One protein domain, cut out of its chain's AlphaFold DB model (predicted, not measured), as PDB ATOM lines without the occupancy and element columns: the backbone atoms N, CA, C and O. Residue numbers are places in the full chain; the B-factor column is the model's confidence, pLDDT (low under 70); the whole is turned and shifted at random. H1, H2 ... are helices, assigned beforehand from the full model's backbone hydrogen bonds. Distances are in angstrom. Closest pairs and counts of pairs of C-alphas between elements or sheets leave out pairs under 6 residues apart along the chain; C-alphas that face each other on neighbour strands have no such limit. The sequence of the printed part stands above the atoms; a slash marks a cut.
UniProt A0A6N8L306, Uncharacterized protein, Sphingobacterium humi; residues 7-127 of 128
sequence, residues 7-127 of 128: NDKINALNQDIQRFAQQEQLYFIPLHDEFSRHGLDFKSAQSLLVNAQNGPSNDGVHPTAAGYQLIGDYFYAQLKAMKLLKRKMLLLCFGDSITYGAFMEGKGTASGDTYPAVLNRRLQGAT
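This is residues 7 to 127 of the 128 residues of an uncharacterized protein of Sphingobacterium humi (UniProt A0A6N8L306). Helices H3 and H5 cross as an X, and the long helix H1 lies off to one side, with short H2 between it and H3. Long loops join H2 through H5. The printed part has 121 residues, under half in its five named helices: all helix, compact, radius of gyration of the C-alphas 15.0 A, spans 41 by 33 by 22 A.

Find C-alpha 65 at (6.796, 39.325, 46.480); H3 runs 24.2 A to residue 81. H1, residues 7 to 23, spans 24.3 A from (16.288, 56.411, 33.925). H2 is residues 31 to 37, H4 97 to 100, and H5 115 to 125, ending at (-11.570, 34.891, 42.093).

H3 touches H5 at a steep tilt of 51 degrees; the closest C-alphas, Gly 72 and Leu 119, are 4.4 A apart. With residues 71 to 74 alone, H3 only just touches H2, with 3 pairs of C-alphas within 8 A, the closest Ile 71 and Leu 31, 7.3 A. H1 and H2 are close but not clearly touching, C-alphas 14 and 32 at 7.8 A; so are H4 and H5, C-alphas 99 and 115 at 7.1 A. In H1, H2, H3 and H5 every O i to N i+4 pair is within hydrogen-bond range; H4 is too short for one.

C-alphas 52 and 87 are farthest apart, 41.9 A. The printed part has no cut. Residues 38 to 64 form the longest link. Confidence is under 70 at residues 39 to 40 and 126 to 127.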
ATOM      1  N   ASN A   7      17.704  56.040  33.953       87.38
ATOM      2  CA  ASN A   7      16.288  56.411  33.925       87.38
ATOM      3  C   ASN A   7      15.887  57.057  32.597       87.38
ATOM      4  O   ASN A   7      14.824  56.747  32.073       87.38
ATOM      5  N   ASP A   8      16.754  57.875  31.996       91.81
ATOM      6  CA  ASP A   8      16.481  58.446  30.672       91.81
ATOM      7  C   ASP A   8      16.410  57.355  29.593       91.81
ATOM      8  O   ASP A   8      15.565  57.420  28.702       91.81
ATOM      9  N   LYS A   9      17.244  56.307  29.695       93.88
ATOM     10  CA  LYS A   9      17.167  55.139  28.797       93.88
ATOM     11  C   LYS A   9      15.861  54.365  28.974       93.88
ATOM     12  O   LYS A   9      15.263  53.967  27.979       93.88
ATOM     13  N   ILE A  10      15.419  54.158  30.217       91.88
ATOM     14  CA  ILE A  10      14.143  53.490  30.522       91.88
ATOM     15  C   ILE A  10      12.971  54.311  29.976       91.88
ATOM     16  O   ILE A  10      12.094  53.760  29.316       91.88
ATOM     17  N   ASN A  11      12.983  55.629  30.182       91.94
ATOM     18  CA  ASN A  11      11.952  56.533  29.674       91.94
ATOM     19  C   ASN A  11      11.868  56.499  28.144       91.94
ATOM     20  O   ASN A  11      10.773  56.367  27.600       91.94
ATOM     21  N   ALA A  12      13.012  56.564  27.455       95.56
ATOM     22  CA  ALA A  12      13.063  56.457  25.999       95.56
ATOM     23  C   ALA A  12      12.519  55.103  25.512       95.56
ATOM     24  O   ALA A  12      11.659  55.062  24.635       95.56
ATOM     25  N   LEU A  13      12.935  53.997  26.137       95.56
ATOM     26  CA  LEU A  13      12.446  52.666  25.777       95.56
ATOM     27  C   LEU A  13      10.932  52.519  26.008       95.56
ATOM     28  O   LEU A  13      10.245  51.946  25.170       95.56
ATOM     29  N   ASN A  14      10.389  53.055  27.104       95.62
ATOM     30  CA  ASN A  14       8.946  53.021  27.360       95.62
ATOM     31  C   ASN A  14       8.157  53.778  26.284       95.62
ATOM     32  O   ASN A  14       7.122  53.289  25.828       95.62
ATOM     33  N   GLN A  15       8.657  54.936  25.842       96.75
ATOM     34  CA  GLN A  15       8.060  55.685  24.732       96.75
ATOM     35  C   GLN A  15       8.115  54.882  23.427       96.75
ATOM     36  O   GLN A  15       7.134  54.846  22.684       96.75
ATOM     37  N   ASP A  16       9.228  54.201  23.157       97.94
ATOM     38  CA  ASP A  16       9.391  53.364  21.967       97.94
ATOM     39  C   ASP A  16       8.433  52.166  21.974       97.94
ATOM     40  O   ASP A  16       7.768  51.914  20.970       97.94
ATOM     41  N   ILE A  17       8.289  51.477  23.112       97.31
ATOM     42  CA  ILE A  17       7.346  50.360  23.273       97.31
ATOM     43  C   ILE A  17       5.901  50.844  23.114       97.31
ATOM     44  O   ILE A  17       5.100  50.176  22.458       97.31
ATOM     45  N   GLN A  18       5.553  52.011  23.664       97.69
ATOM     46  CA  GLN A  18       4.216  52.582  23.500       97.69
ATOM     47  C   GLN A  18       3.919  52.907  22.030       97.69
ATOM     48  O   GLN A  18       2.841  52.570  21.537       97.69
ATOM     49  N   ARG A  19       4.866  53.535  21.318       98.38
ATOM     50  CA  ARG A  19       4.725  53.826  19.882       98.38
ATOM     51  C   ARG A  19       4.586  52.543  19.069       98.38
ATOM     52  O   ARG A  19       3.694  52.464  18.230       98.38
ATOM     53  N   PHE A  20       5.409  51.537  19.357       98.25
ATOM     54  CA  PHE A  20       5.323  50.226  18.720       98.25
ATOM     55  C   PHE A  20       3.943  49.589  18.931       98.25
ATOM     56  O   PHE A  20       3.297  49.184  17.972       98.25
ATOM     57  N   ALA A  21       3.431  49.578  20.166       98.19
ATOM     58  CA  ALA A  21       2.105  49.040  20.452       98.19
ATOM     59  C   ALA A  21       0.995  49.777  19.681       98.19
ATOM     60  O   ALA A  21       0.083  49.138  19.169       98.19
ATOM     61  N   GLN A  22       1.085  51.103  19.537       98.00
ATOM     62  CA  GLN A  22       0.136  51.874  18.727       98.00
ATOM     63  C   GLN A  22       0.207  51.513  17.238       98.00
ATOM     64  O   GLN A  22      -0.838  51.354  16.606       98.00
ATOM     65  N   GLN A  23       1.416  51.375  16.685       98.50
ATOM     66  CA  GLN A  23       1.639  51.008  15.282       98.50
ATOM     67  C   GLN A  23       1.086  49.616  14.965       98.50
ATOM     68  O   GLN A  23       0.417  49.439  13.950       98.50
ATOM     69  N   GLU A  24       1.293  48.665  15.873       98.44
ATOM     70  CA  GLU A  24       0.853  47.272  15.734       98.44
ATOM     71  C   GLU A  24      -0.573  47.022  16.259       98.44
ATOM     72  O   GLU A  24      -1.031  45.882  16.310       98.44
ATOM     73  N   GLN A  25      -1.291  48.075  16.671       97.69
ATOM     74  CA  GLN A  25      -2.651  47.994  17.228       97.69
ATOM     75  C   GLN A  25      -2.765  47.049  18.444       97.69
ATOM     76  O   GLN A  25      -3.776  46.372  18.648       97.69
ATOM     77  N   LEU A  26      -1.724  47.018  19.273       97.62
ATOM     78  CA  LEU A  26      -1.644  46.251  20.510       97.62
ATOM     79  C   LEU A  26      -2.044  47.105  21.718       97.62
ATOM     80  O   LEU A  26      -1.857  48.322  21.756       97.62
ATOM     81  N   TYR A  27      -2.551  46.444  22.759       97.06
ATOM     82  CA  TYR A  27      -2.764  47.094  24.050       97.06
ATOM     83  C   TYR A  27      -1.423  47.342  24.745       97.06
ATOM     84  O   TYR A  27      -0.619  46.425  24.899       97.06
ATOM     85  N   PHE A  28      -1.218  48.570  25.216       96.81
ATOM     86  CA  PHE A  28      -0.073  48.946  26.036       96.81
ATOM     87  C   PHE A  28      -0.516  49.180  27.481       96.81
ATOM     88  O   PHE A  28      -1.462  49.927  27.730       96.81
ATOM     89  N   ILE A  29       0.177  48.548  28.430       96.69
ATOM     90  CA  ILE A  29      -0.058  48.707  29.868       96.69
ATOM     91  C   ILE A  29       1.221  49.290  30.497       96.69
ATOM     92  O   ILE A  29       2.228  48.580  30.556       96.69
ATOM     93  N   PRO A  30       1.219  50.554  30.964       94.62
ATOM     94  CA  PRO A  30       2.432  51.256  31.393       94.62
ATOM     95  C   PRO A  30       2.878  50.841  32.804       94.62
ATOM     96  O   PRO A  30       2.678  51.556  33.785       94.62
ATOM     97  N   LEU A  31       3.505  49.667  32.923       93.19
ATOM     98  CA  LEU A  31       3.939  49.134  34.221       93.19
ATOM     99  C   LEU A  31       4.973  50.023  34.931       93.19
ATOM    100  O   LEU A  31       4.941  50.142  36.155       93.19
ATOM    101  N   HIS A  32       5.880  50.650  34.179       91.31
ATOM    102  CA  HIS A  32       6.906  51.521  34.751       91.31
ATOM    103  C   HIS A  32       6.302  52.709  35.513       91.31
ATOM    104  O   HIS A  32       6.767  53.038  36.605       91.31
ATOM    105  N   ASP A  33       5.236  53.306  34.977       91.00
ATOM    106  CA  ASP A  33       4.539  54.425  35.614       91.00
ATOM    107  C   ASP A  33       3.869  53.983  36.915       91.00
ATOM    108  O   ASP A  33       3.843  54.737  37.889       91.00
ATOM    109  N   GLU A  34       3.326  52.762  36.936       91.62
ATOM    110  CA  GLU A  34       2.759  52.180  38.149       91.62
ATOM    111  C   GLU A  34       3.849  52.002  39.209       91.62
ATOM    112  O   GLU A  34       3.723  52.558  40.292       91.62
ATOM    113  N   PHE A  35       4.963  51.334  38.894       87.12
ATOM    114  CA  PHE A  35       6.074  51.164  39.843       87.12
ATOM    115  C   PHE A  35       6.645  52.490  40.350       87.12
ATOM    116  O   PHE A  35       6.939  52.622  41.538       87.12
ATOM    117  N   SER A  36       6.785  53.476  39.465       85.94
ATOM    118  CA  SER A  36       7.351  54.783  39.806       85.94
ATOM    119  C   SER A  36       6.464  55.563  40.777       85.94
ATOM    120  O   SER A  36       6.979  56.253  41.658       85.94
ATOM    121  N   ARG A  37       5.134  55.423  40.674       85.81
ATOM    122  CA  ARG A  37       4.178  56.076  41.587       85.81
ATOM    123  C   ARG A  37       4.284  55.589  43.027       85.81
ATOM    124  O   ARG A  37       4.014  56.367  43.937       85.81
ATOM    125  N   HIS A  38       4.706  54.346  43.242       79.31
ATOM    126  CA  HIS A  38       4.869  53.789  44.589       79.31
ATOM    127  C   HIS A  38       6.234  54.088  45.215       79.31
ATOM    128  O   HIS A  38       6.509  53.579  46.295       79.31
ATOM    129  N   GLY A  39       7.059  54.940  44.586       61.81
ATOM    130  CA  GLY A  39       8.227  55.551  45.224       61.81
ATOM    131  C   GLY A  39       9.171  54.517  45.828       61.81
ATOM    132  O   GLY A  39       9.240  54.353  47.043       61.81
ATOM    133  N   LEU A  40       9.888  53.800  44.967       67.06
ATOM    134  CA  LEU A  40      10.810  52.742  45.366       67.06
ATOM    135  C   LEU A  40      12.045  53.364  46.019       67.06
ATOM    136  O   LEU A  40      13.061  53.583  45.358       67.06
ATOM    137  N   ASP A  41      11.980  53.657  47.315       83.19
ATOM    138  CA  ASP A  41      13.205  53.838  48.079       83.19
ATOM    139  C   ASP A  41      13.962  52.509  48.059       83.19
ATOM    140  O   ASP A  41      13.733  51.617  48.873       83.19
ATOM    141  N   PHE A  42      14.867  52.376  47.091       84.38
ATOM    142  CA  PHE A  42      15.645  51.168  46.874       84.38
ATOM    143  C   PHE A  42      16.500  50.794  48.090       84.38
ATOM    144  O   PHE A  42      16.938  49.655  48.193       84.38
ATOM    145  N   LYS A  43      16.748  51.713  49.027       86.94
ATOM    146  CA  LYS A  43      17.504  51.410  50.250       86.94
ATOM    147  C   LYS A  43      16.615  50.899  51.381       86.94
ATOM    148  O   LYS A  43      17.139  50.438  52.392       86.94
ATOM    149  N   SER A  44      15.299  50.966  51.219       90.75
ATOM    150  CA  SER A  44      14.333  50.548  52.223       90.75
ATOM    151  C   SER A  44      14.062  49.045  52.168       90.75
ATOM    152  O   SER A  44      13.924  48.460  51.092       90.75
ATOM    153  N   ALA A  45      13.876  48.414  53.330       91.56
ATOM    154  CA  ALA A  45      13.383  47.038  53.410       91.56
ATOM    155  C   ALA A  45      11.964  46.883  52.814       91.56
ATOM    156  O   ALA A  45      11.560  45.785  52.440       91.56
ATOM    157  N   GLN A  46      11.211  47.981  52.685       91.94
ATOM    158  CA  GLN A  46       9.879  48.012  52.072       91.94
ATOM    159  C   GLN A  46       9.913  48.254  50.554       91.94
ATOM    160  O   GLN A  46       8.857  48.327  49.929       91.94
ATOM    161  N   SER A  47      11.099  48.369  49.947       92.50
ATOM    162  CA  SER A  47      11.244  48.459  48.492       92.50
ATOM    163  C   SER A  47      10.504  47.314  47.793       92.50
ATOM    164  O   SER A  47      10.603  46.147  48.187       92.50
ATOM    165  N   LEU A  48       9.804  47.631  46.700       94.19
ATOM    166  CA  LEU A  48       9.207  46.611  45.836       94.19
ATOM    167  C   LEU A  48      10.243  45.912  44.953       94.19
ATOM    168  O   LEU A  48       9.892  44.950  44.281       94.19
ATOM    169  N   LEU A  49      11.493  46.380  44.950       93.69
ATOM    170  CA  LEU A  49      12.635  45.741  44.300       93.69
ATOM    171  C   LEU A  49      13.555  45.106  45.339       93.69
ATOM    172  O   LEU A  49      13.752  45.660  46.427       93.69
ATOM    173  N   VAL A  50      14.129  43.964  44.972       93.88
ATOM    174  CA  VAL A  50      15.087  43.214  45.782       93.88
ATOM    175  C   VAL A  50      16.348  44.045  46.011       93.88
ATOM    176  O   VAL A  50      16.976  44.517  45.066       93.88
ATOM    177  N   ASN A  51      16.728  44.202  47.274       94.44
ATOM    178  CA  ASN A  51      17.915  44.911  47.726       94.44
ATOM    179  C   ASN A  51      18.570  44.186  48.914       94.44
ATOM    180  O   ASN A  51      18.063  43.188  49.428       94.44
ATOM    181  N   ALA A  52      19.685  44.738  49.400       94.44
ATOM    182  CA  ALA A  52      20.424  44.173  50.531       94.44
ATOM    183  C   ALA A  52      19.643  44.119  51.866       94.44
ATOM    184  O   ALA A  52      20.087  43.445  52.789       94.44
ATOM    185  N   GLN A  53      18.531  44.847  51.998       93.88
ATOM    186  CA  GLN A  53      17.710  44.921  53.213       93.88
ATOM    187  C   GLN A  53      16.490  43.988  53.186       93.88
ATOM    188  O   GLN A  53      15.928  43.709  54.242       93.88
ATOM    189  N   ASN A  54      16.051  43.524  52.010       92.25
ATOM    190  CA  ASN A  54      14.815  42.746  51.861       92.25
ATOM    191  C   ASN A  54      14.960  41.448  51.058       92.25
ATOM    192  O   ASN A  54      13.972  40.737  50.870       92.25
ATOM    193  N   GLY A  55      16.161  41.122  50.581       88.38
ATOM    194  CA  GLY A  55      16.353  39.952  49.744       88.38
ATOM    195  C   GLY A  55      17.791  39.443  49.678       88.38
ATOM    196  O   GLY A  55      18.677  39.923  50.384       88.38
ATOM    197  N   PRO A  56      18.022  38.419  48.841       85.19
ATOM    198  CA  PRO A  56      19.277  37.669  48.818       85.19
ATOM    199  C   PRO A  56      20.430  38.417  48.134       85.19
ATOM    200  O   PRO A  56      21.566  37.944  48.158       85.19
ATOM    201  N   SER A  57      20.158  39.549  47.485       90.00
ATOM    202  CA  SER A  57      21.135  40.297  46.699       90.00
ATOM    203  C   SER A  57      20.798  41.786  46.659       90.00
ATOM    204  O   SER A  57      19.650  42.199  46.794       90.00
ATOM    205  N   ASN A  58      21.814  42.619  46.429       92.50
ATOM    206  CA  ASN A  58      21.627  44.045  46.166       92.50
ATOM    207  C   ASN A  58      21.313  44.287  44.678       92.50
ATOM    208  O   ASN A  58      22.109  44.890  43.965       92.50
ATOM    209  N   ASP A  59      20.204  43.715  44.212       90.69
ATOM    210  CA  ASP A  59      19.897  43.536  42.790       90.69
ATOM    211  C   ASP A  59      19.324  44.792  42.115       90.69
ATOM    212  O   ASP A  59      19.838  45.220  41.086       90.69
ATOM    213  N   GLY A  60      18.301  45.419  42.701       89.06
ATOM    214  CA  GLY A  60      17.721  46.673  42.198       89.06
ATOM    215  C   GLY A  60      16.963  46.578  40.885       89.06
ATOM    216  O   GLY A  60      16.668  47.616  40.296       89.06
ATOM    217  N   VAL A  61      16.622  45.367  40.445       90.94
ATOM    218  CA  VAL A  61      15.927  45.129  39.175       90.94
ATOM    219  C   VAL A  61      14.695  44.250  39.378       90.94
ATOM    220  O   VAL A  61      13.606  44.589  38.920       90.94
ATOM    221  N   HIS A  62      14.845  43.128  40.073       94.88
ATOM    222  CA  HIS A  62      13.805  42.129  40.250       94.88
ATOM    223  C   HIS A  62      12.840  42.525  41.373       94.88
ATOM    224  O   HIS A  62      13.283  42.944  42.449       94.88
ATOM    225  N   PRO A  63      11.522  42.358  41.169       95.38
ATOM    226  CA  PRO A  63      10.548  42.628  42.211       95.38
ATOM    227  C   PRO A  63      10.663  41.682  43.416       95.38
ATOM    228  O   PRO A  63      10.998  40.505  43.282       95.38
ATOM    229  N   THR A  64      10.324  42.185  44.601       95.38
ATOM    230  CA  THR A  64       9.983  41.359  45.768       95.38
ATOM    231  C   THR A  64       8.593  40.740  45.585       95.38
ATOM    232  O   THR A  64       7.868  41.091  44.652       95.38
ATOM    233  N   ALA A  65       8.159  39.871  46.504       95.75
ATOM    234  CA  ALA A  65       6.796  39.325  46.480       95.75
ATOM    235  C   ALA A  65       5.722  40.432  46.464       95.75
ATOM    236  O   ALA A  65       4.748  40.352  45.717       95.75
ATOM    237  N   ALA A  66       5.934  41.521  47.215       95.12
ATOM    238  CA  ALA A  66       5.046  42.682  47.199       95.12
ATOM    239  C   ALA A  66       5.046  43.396  45.834       95.12
ATOM    240  O   ALA A  66       3.990  43.793  45.341       95.12
ATOM    241  N   GLY A  67       6.211  43.513  45.190       95.75
ATOM    242  CA  GLY A  67       6.316  44.070  43.842       95.75
ATOM    243  C   GLY A  67       5.622  43.208  42.784       95.75
ATOM    244  O   GLY A  67       4.878  43.728  41.956       95.75
ATOM    245  N   TYR A  68       5.779  41.883  42.843       97.25
ATOM    246  CA  TYR A  68       5.046  40.970  41.962       97.25
ATOM    247  C   TYR A  68       3.540  40.993  42.206       97.25
ATOM    248  O   TYR A  68       2.764  40.903  41.248       97.25
ATOM    249  N   GLN A  69       3.114  41.169  43.458       97.06
ATOM    250  CA  GLN A  69       1.705  41.353  43.769       97.06
ATOM    251  C   GLN A  69       1.144  42.628  43.135       97.06
ATOM    252  O   GLN A  69       0.087  42.568  42.507       97.06
ATOM    253  N   LEU A  70       1.875  43.743  43.211       96.62
ATOM    254  CA  LEU A  70       1.500  44.973  42.515       96.62
ATOM    255  C   LEU A  70       1.357  44.750  41.005       96.62
ATOM    256  O   LEU A  70       0.345  45.158  40.439       96.62
ATOM    257  N   ILE A  71       2.309  44.069  40.352       97.06
ATOM    258  CA  ILE A  71       2.239  43.792  38.903       97.06
ATOM    259  C   ILE A  71       0.966  43.019  38.560       97.06
ATOM    260  O   ILE A  71       0.219  43.411  37.662       97.06
ATOM    261  N   GLY A  72       0.720  41.910  39.263       97.25
ATOM    262  CA  GLY A  72      -0.416  41.040  38.972       97.25
ATOM    263  C   GLY A  72      -1.758  41.739  39.191       97.25
ATOM    264  O   GLY A  72      -2.661  41.620  38.358       97.25
ATOM    265  N   ASP A  73      -1.871  42.514  40.271       97.25
ATOM    266  CA  ASP A  73      -3.073  43.288  40.595       97.25
ATOM    267  C   ASP A  73      -3.303  44.417  39.584       97.25
ATOM    268  O   ASP A  73      -4.427  44.602  39.104       97.25
ATOM    269  N   TYR A  74      -2.236  45.119  39.198       97.62
ATOM    270  CA  TYR A  74      -2.285  46.171  38.192       97.62
ATOM    271  C   TYR A  74      -2.730  45.622  36.834       97.62
ATOM    272  O   TYR A  74      -3.690  46.127  36.252       97.62
ATOM    273  N   PHE A  75      -2.120  44.538  36.350       97.56
ATOM    274  CA  PHE A  75      -2.522  43.913  35.087       97.56
ATOM    275  C   PHE A  75      -3.972  43.440  35.113       97.56
ATOM    276  O   PHE A  75      -4.709  43.696  34.162       97.56
ATOM    277  N   TYR A  76      -4.425  42.823  36.206       97.19
ATOM    278  CA  TYR A  76      -5.828  42.440  36.339       97.19
ATOM    279  C   TYR A  76      -6.768  43.654  36.238       97.19
ATOM    280  O   TYR A  76      -7.747  43.617  35.485       97.19
ATOM    281  N   ALA A  77      -6.462  44.743  36.950       97.12
ATOM    282  CA  ALA A  77      -7.255  45.968  36.913       97.12
ATOM    283  C   ALA A  77      -7.310  46.576  35.502       97.12
ATOM    284  O   ALA A  77      -8.387  46.946  35.032       97.12
ATOM    285  N   GLN A  78      -6.176  46.611  34.802       97.81
ATOM    286  CA  GLN A  78      -6.067  47.138  33.442       97.81
ATOM    287  C   GLN A  78      -6.840  46.281  32.430       97.81
ATOM    288  O   GLN A  78      -7.654  46.805  31.668       97.81
ATOM    289  N   LEU A  79      -6.684  44.952  32.469       96.88
ATOM    290  CA  LEU A  79      -7.443  44.029  31.613       96.88
ATOM    291  C   LEU A  79      -8.958  44.155  31.832       96.88
ATOM    292  O   LEU A  79      -9.736  44.093  30.875       96.88
ATOM    293  N   LYS A  80      -9.385  44.356  33.086       96.12
ATOM    294  CA  LYS A  80     -10.790  44.592  33.431       96.12
ATOM    295  C   LYS A  80     -11.289  45.933  32.888       96.12
ATOM    296  O   LYS A  80     -12.352  45.966  32.273       96.12
ATOM    297  N   ALA A  81     -10.532  47.015  33.075       97.25
ATOM    298  CA  ALA A  81     -10.884  48.353  32.590       97.25
ATOM    299  C   ALA A  81     -11.011  48.401  31.058       97.25
ATOM    300  O   ALA A  81     -11.959  48.980  30.530       97.25
ATOM    301  N   MET A  82     -10.119  47.702  30.353       96.81
ATOM    302  CA  MET A  82     -10.147  47.555  28.893       96.81
ATOM    303  C   MET A  82     -11.193  46.545  28.389       96.81
ATOM    304  O   MET A  82     -11.316  46.342  27.184       96.81
ATOM    305  N   LYS A  83     -11.962  45.906  29.285       96.12
ATOM    306  CA  LYS A  83     -12.987  44.894  28.957       96.12
ATOM    307  C   LYS A  83     -12.439  43.698  28.161       96.12
ATOM    308  O   LYS A  83     -13.130  43.135  27.313       96.12
ATOM    309  N   LEU A  84     -11.206  43.283  28.452       95.62
ATOM    310  CA  LEU A  84     -10.535  42.173  27.759       95.62
ATOM    311  C   LEU A  84     -10.804  40.809  28.393       95.62
ATOM    312  O   LEU A  84     -10.615  39.777  27.747       95.62
ATOM    313  N   LEU A  85     -11.256  40.791  29.646       94.50
ATOM    314  CA  LEU A  85     -11.507  39.559  30.385       94.50
ATOM    315  C   LEU A  85     -12.703  38.792  29.812       94.50
ATOM    316  O   LEU A  85     -13.788  39.341  29.623       94.50
ATOM    317  N   LYS A  86     -12.505  37.492  29.580       91.62
ATOM    318  CA  LYS A  86     -13.527  36.565  29.077       91.62
ATOM    319  C   LYS A  86     -13.599  35.324  29.960       91.62
ATOM    320  O   LYS A  86     -12.610  34.905  30.560       91.62
ATOM    321  N   ARG A  87     -14.773  34.691  30.009       88.00
ATOM    322  CA  ARG A  87     -14.958  33.422  30.726       88.00
ATOM    323  C   ARG A  87     -14.072  32.339  30.099       88.00
ATOM    324  O   ARG A  87     -14.076  32.196  28.880       88.00
ATOM    325  N   LYS A  88     -13.379  31.551  30.931       86.31
ATOM    326  CA  LYS A  88     -12.452  30.478  30.500       86.31
ATOM    327  C   LYS A  88     -11.318  30.973  29.583       86.31
ATOM    328  O   LYS A  88     -10.886  30.253  28.689       86.31
ATOM    329  N   MET A  89     -10.857  32.206  29.785       89.69
ATOM    330  CA  MET A  89      -9.702  32.744  29.070       89.69
ATOM    331  C   MET A  89      -8.421  32.014  29.486       89.69
ATOM    332  O   MET A  89      -8.171  31.824  30.675       89.69
ATOM    333  N   LEU A  90      -7.602  31.652  28.500       92.81
ATOM    334  CA  LEU A  90      -6.205  31.287  28.703       92.81
ATOM    335  C   LEU A  90      -5.350  32.535  28.477       92.81
ATOM    336  O   LEU A  90      -5.484  33.188  27.443       92.81
ATOM    337  N   LEU A  91      -4.481  32.851  29.433       94.62
ATOM    338  CA  LEU A  91      -3.534  33.956  29.333       94.62
ATOM    339  C   LEU A  91      -2.112  33.401  29.413       94.62
ATOM    340  O   LEU A  91      -1.755  32.734  30.383       94.62
ATOM    341  N   LEU A  92      -1.319  33.668  28.378       95.88
ATOM    342  CA  LEU A  92       0.086  33.278  28.286       95.88
ATOM    343  C   LEU A  92       0.952  34.509  28.557       95.88
ATOM    344  O   LEU A  92       0.773  35.541  27.914       95.88
ATOM    345  N   CYS A  93       1.875  34.401  29.510       96.12
ATOM    346  CA  CYS A  93       2.843  35.451  29.816       96.12
ATOM    347  C   CYS A  93       4.185  35.102  29.167       96.12
ATOM    348  O   CYS A  93       4.790  34.096  29.532       96.12
ATOM    349  N   PHE A  94       4.654  35.940  28.244       95.94
ATOM    350  CA  PHE A  94       5.992  35.844  27.662       95.94
ATOM    351  C   PHE A  94       6.843  37.006  28.157       95.94
ATOM    352  O   PHE A  94       6.378  38.145  28.168       95.94
ATOM    353  N   GLY A  95       8.081  36.718  28.550       95.31
ATOM    354  CA  GLY A  95       9.004  37.738  29.021       95.31
ATOM    355  C   GLY A  95      10.280  37.149  29.601       95.31
ATOM    356  O   GLY A  95      10.654  36.017  29.296       95.31
ATOM    357  N   ASP A  96      10.947  37.955  30.410       96.12
ATOM    358  CA  ASP A  96      12.276  37.702  30.954       96.12
ATOM    359  C   ASP A  96      12.225  37.074  32.362       96.12
ATOM    360  O   ASP A  96      11.286  36.360  32.731       96.12
ATOM    361  N   SER A  97      13.261  37.326  33.167       97.06
ATOM    362  CA  SER A  97      13.363  36.878  34.553       97.06
ATOM    363  C   SER A  97      12.262  37.433  35.467       97.06
ATOM    364  O   SER A  97      11.935  36.780  36.461       97.06
ATOM    365  N   ILE A  98      11.654  38.580  35.140       96.81
ATOM    366  CA  ILE A  98      10.497  39.124  35.859       96.81
ATOM    367  C   ILE A  98       9.268  38.261  35.563       96.81
ATOM    368  O   ILE A  98       8.576  37.827  36.480       96.81
ATOM    369  N   THR A  99       9.018  37.910  34.301       97.88
ATOM    370  CA  THR A  99       7.942  36.960  33.953       97.88
ATOM    371  C   THR A  99       8.177  35.576  34.533       97.88
ATOM    372  O   THR A  99       7.237  34.950  35.023       97.88
ATOM    373  N   TYR A 100       9.425  35.114  34.542       98.12
ATOM    374  CA  TYR A 100       9.795  33.870  35.203       98.12
ATOM    375  C   TYR A 100       9.574  33.927  36.722       98.12
ATOM    376  O   TYR A 100       9.309  32.890  37.317       98.12
ATOM    377  N   GLY A 101       9.641  35.098  37.358       97.25
ATOM    378  CA  GLY A 101       9.479  35.236  38.805       97.25
ATOM    379  C   GLY A 101      10.773  34.972  39.572       97.25
ATOM    380  O   GLY A 101      10.783  34.201  40.530       97.25
ATOM    381  N   ALA A 102      11.888  35.564  39.134       96.31
ATOM    382  CA  ALA A 102      13.166  35.445  39.833       96.31
ATOM    383  C   ALA A 102      13.018  35.732  41.339       96.31
ATOM    384  O   ALA A 102      12.309  36.654  41.740       96.31
ATOM    385  N   PHE A 103      13.697  34.914  42.147       95.00
ATOM    386  CA  PHE A 103      13.648  34.899  43.616       95.00
ATOM    387  C   PHE A 103      12.316  34.482  44.258       95.00
ATOM    388  O   PHE A 103      12.272  34.374  45.479       95.00
ATOM    389  N   MET A 104      11.265  34.192  43.485       96.44
ATOM    390  CA  MET A 104       9.957  33.808  44.025       96.44
ATOM    391  C   MET A 104       9.748  32.294  44.079       96.44
ATOM    392  O   MET A 104      10.281  31.527  43.266       96.44
ATOM    393  N   GLU A 105       8.891  31.866  45.004       96.75
ATOM    394  CA  GLU A 105       8.286  30.539  44.954       96.75
ATOM    395  C   GLU A 105       7.384  30.425  43.713       96.75
ATOM    396  O   GLU A 105       6.683  31.370  43.348       96.75
ATOM    397  N   GLY A 106       7.407  29.266  43.046       96.44
ATOM    398  CA  GLY A 106       6.616  29.040  41.831       96.44
ATOM    399  C   GLY A 106       7.178  29.713  40.573       96.44
ATOM    400  O   GLY A 106       6.470  29.878  39.582       96.44
ATOM    401  N   LYS A 107       8.461  30.092  40.575       96.50
ATOM    402  CA  LYS A 107       9.132  30.608  39.376       96.50
ATOM    403  C   LYS A 107       8.949  29.679  38.161       96.50
ATOM    404  O   LYS A 107       9.131  28.465  38.255       96.50
ATOM    405  N   GLY A 108       8.578  30.248  37.020       96.12
ATOM    406  CA  GLY A 108       8.252  29.525  35.789       96.12
ATOM    407  C   GLY A 108       6.862  28.884  35.766       96.12
ATOM    408  O   GLY A 108       6.553  28.167  34.815       96.12
ATOM    409  N   THR A 109       6.019  29.123  36.774       95.81
ATOM    410  CA  THR A 109       4.644  28.611  36.831       95.81
ATOM    411  C   THR A 109       3.628  29.741  37.048       95.81
ATOM    412  O   THR A 109       3.972  30.906  37.255       95.81
ATOM    413  N   ALA A 110       2.339  29.389  36.995       95.38
ATOM    414  CA  ALA A 110       1.220  30.263  37.362       95.38
ATOM    415  C   ALA A 110       0.737  30.032  38.813       95.38
ATOM    416  O   ALA A 110      -0.445  30.232  39.119       95.38
ATOM    417  N   SER A 111       1.635  29.574  39.694       96.12
ATOM    418  CA  SER A 111       1.432  29.388  41.139       96.12
ATOM    419  C   SER A 111       2.548  30.084  41.936       96.12
ATOM    420  O   SER A 111       3.541  30.513  41.361       96.12
ATOM    421  N   GLY A 112       2.379  30.232  43.253       96.38
ATOM    422  CA  GLY A 112       3.352  30.928  44.108       96.38
ATOM    423  C   GLY A 112       3.256  32.456  44.034       96.38
ATOM    424  O   GLY A 112       2.158  33.005  43.886       96.38
ATOM    425  N   ASP A 113       4.394  33.138  44.128       97.12
ATOM    426  CA  ASP A 113       4.465  34.591  44.368       97.12
ATOM    427  C   ASP A 113       4.852  35.411  43.129       97.12
ATOM    428  O   ASP A 113       5.125  36.605  43.207       97.12
ATOM    429  N   THR A 114       4.844  34.783  41.955       98.00
ATOM    430  CA  THR A 114       5.109  35.443  40.671       98.00
ATOM    431  C   THR A 114       3.924  36.316  40.233       98.00
ATOM    432  O   THR A 114       2.772  36.048  40.596       98.00
ATOM    433  N   TYR A 115       4.143  37.339  39.390       97.75
ATOM    434  CA  TYR A 115       2.996  38.110  38.880       97.75
ATOM    435  C   TYR A 115       2.018  37.264  38.046       97.75
ATOM    436  O   TYR A 115       0.814  37.508  38.171       97.75
ATOM    437  N   PRO A 116       2.443  36.267  37.229       98.12
ATOM    438  CA  PRO A 116       1.494  35.382  36.560       98.12
ATOM    439  C   PRO A 116       0.618  34.618  37.555       98.12
ATOM    440  O   PRO A 116      -0.582  34.466  37.322       98.12
ATOM    441  N   ALA A 117       1.177  34.188  38.689       97.69
ATOM    442  CA  ALA A 117       0.422  33.518  39.741       97.69
ATOM    443  C   ALA A 117      -0.581  34.448  40.436       97.69
ATOM    444  O   ALA A 117      -1.738  34.067  40.637       97.69
ATOM    445  N   VAL A 118      -0.173  35.677  40.762       97.94
ATOM    446  CA  VAL A 118      -1.062  36.706  41.327       97.94
ATOM    447  C   VAL A 118      -2.214  36.991  40.364       97.94
ATOM    448  O   VAL A 118      -3.380  36.908  40.754       97.94
ATOM    449  N   LEU A 119      -1.904  37.248  39.091       97.31
ATOM    450  CA  LEU A 119      -2.897  37.499  38.050       97.31
ATOM    451  C   LEU A 119      -3.871  36.319  37.914       97.31
ATOM    452  O   LEU A 119      -5.084  36.519  37.919       97.31
ATOM    453  N   ASN A 120      -3.365  35.084  37.875       96.44
ATOM    454  CA  ASN A 120      -4.185  33.875  37.813       96.44
ATOM    455  C   ASN A 120      -5.154  33.771  39.006       96.44
ATOM    456  O   ASN A 120      -6.343  33.513  38.812       96.44
ATOM    457  N   ARG A 121      -4.698  34.061  40.235       95.88
ATOM    458  CA  ARG A 121      -5.580  34.107  41.417       95.88
ATOM    459  C   ARG A 121      -6.696  35.139  41.261       95.88
ATOM    460  O   ARG A 121      -7.846  34.841  41.589       95.88
ATOM    461  N   ARG A 122      -6.393  36.336  40.741       94.94
ATOM    462  CA  ARG A 122      -7.412  37.373  40.494       94.94
ATOM    463  C   ARG A 122      -8.423  36.943  39.438       94.94
ATOM    464  O   ARG A 122      -9.619  37.128  39.644       94.94
ATOM    465  N   LEU A 123      -7.960  36.315  38.359       93.56
ATOM    466  CA  LEU A 123      -8.819  35.800  37.292       93.56
ATOM    467  C   LEU A 123      -9.764  34.700  37.793       93.56
ATOM    468  O   LEU A 123     -10.938  34.702  37.439       93.56
ATOM    469  N   GLN A 124      -9.286  33.800  38.655       89.25
ATOM    470  CA  GLN A 124     -10.113  32.742  39.242       89.25
ATOM    471  C   GLN A 124     -11.130  33.297  40.249       89.25
ATOM    472  O   GLN A 124     -12.300  32.908  40.226       89.25
ATOM    473  N   GLY A 125     -10.712  34.246  41.094       78.94
ATOM    474  CA  GLY A 125     -11.570  34.891  42.093       78.94
ATOM    475  C   GLY A 125     -12.661  35.797  41.509       78.94
ATOM    476  O   GLY A 125     -13.666  36.034  42.171       78.94
ATOM    477  N   ALA A 126     -12.499  36.265  40.267       59.28
ATOM    478  CA  ALA A 126     -13.476  37.086  39.548       59.28
ATOM    479  C   ALA A 126     -14.690  36.304  39.009       59.28
ATOM    480  O   ALA A 126     -15.612  36.910  38.472       59.28
ATOM    481  N   THR A 127     -14.675  34.971  39.113       51.66
ATOM    482  CA  THR A 127     -15.683  34.076  38.512       51.66
ATOM    483  C   THR A 127     -16.834  33.698  39.453       51.66
ATOM    484  O   THR A 127     -17.530  32.720  39.180       51.66
TER     485      THR A 127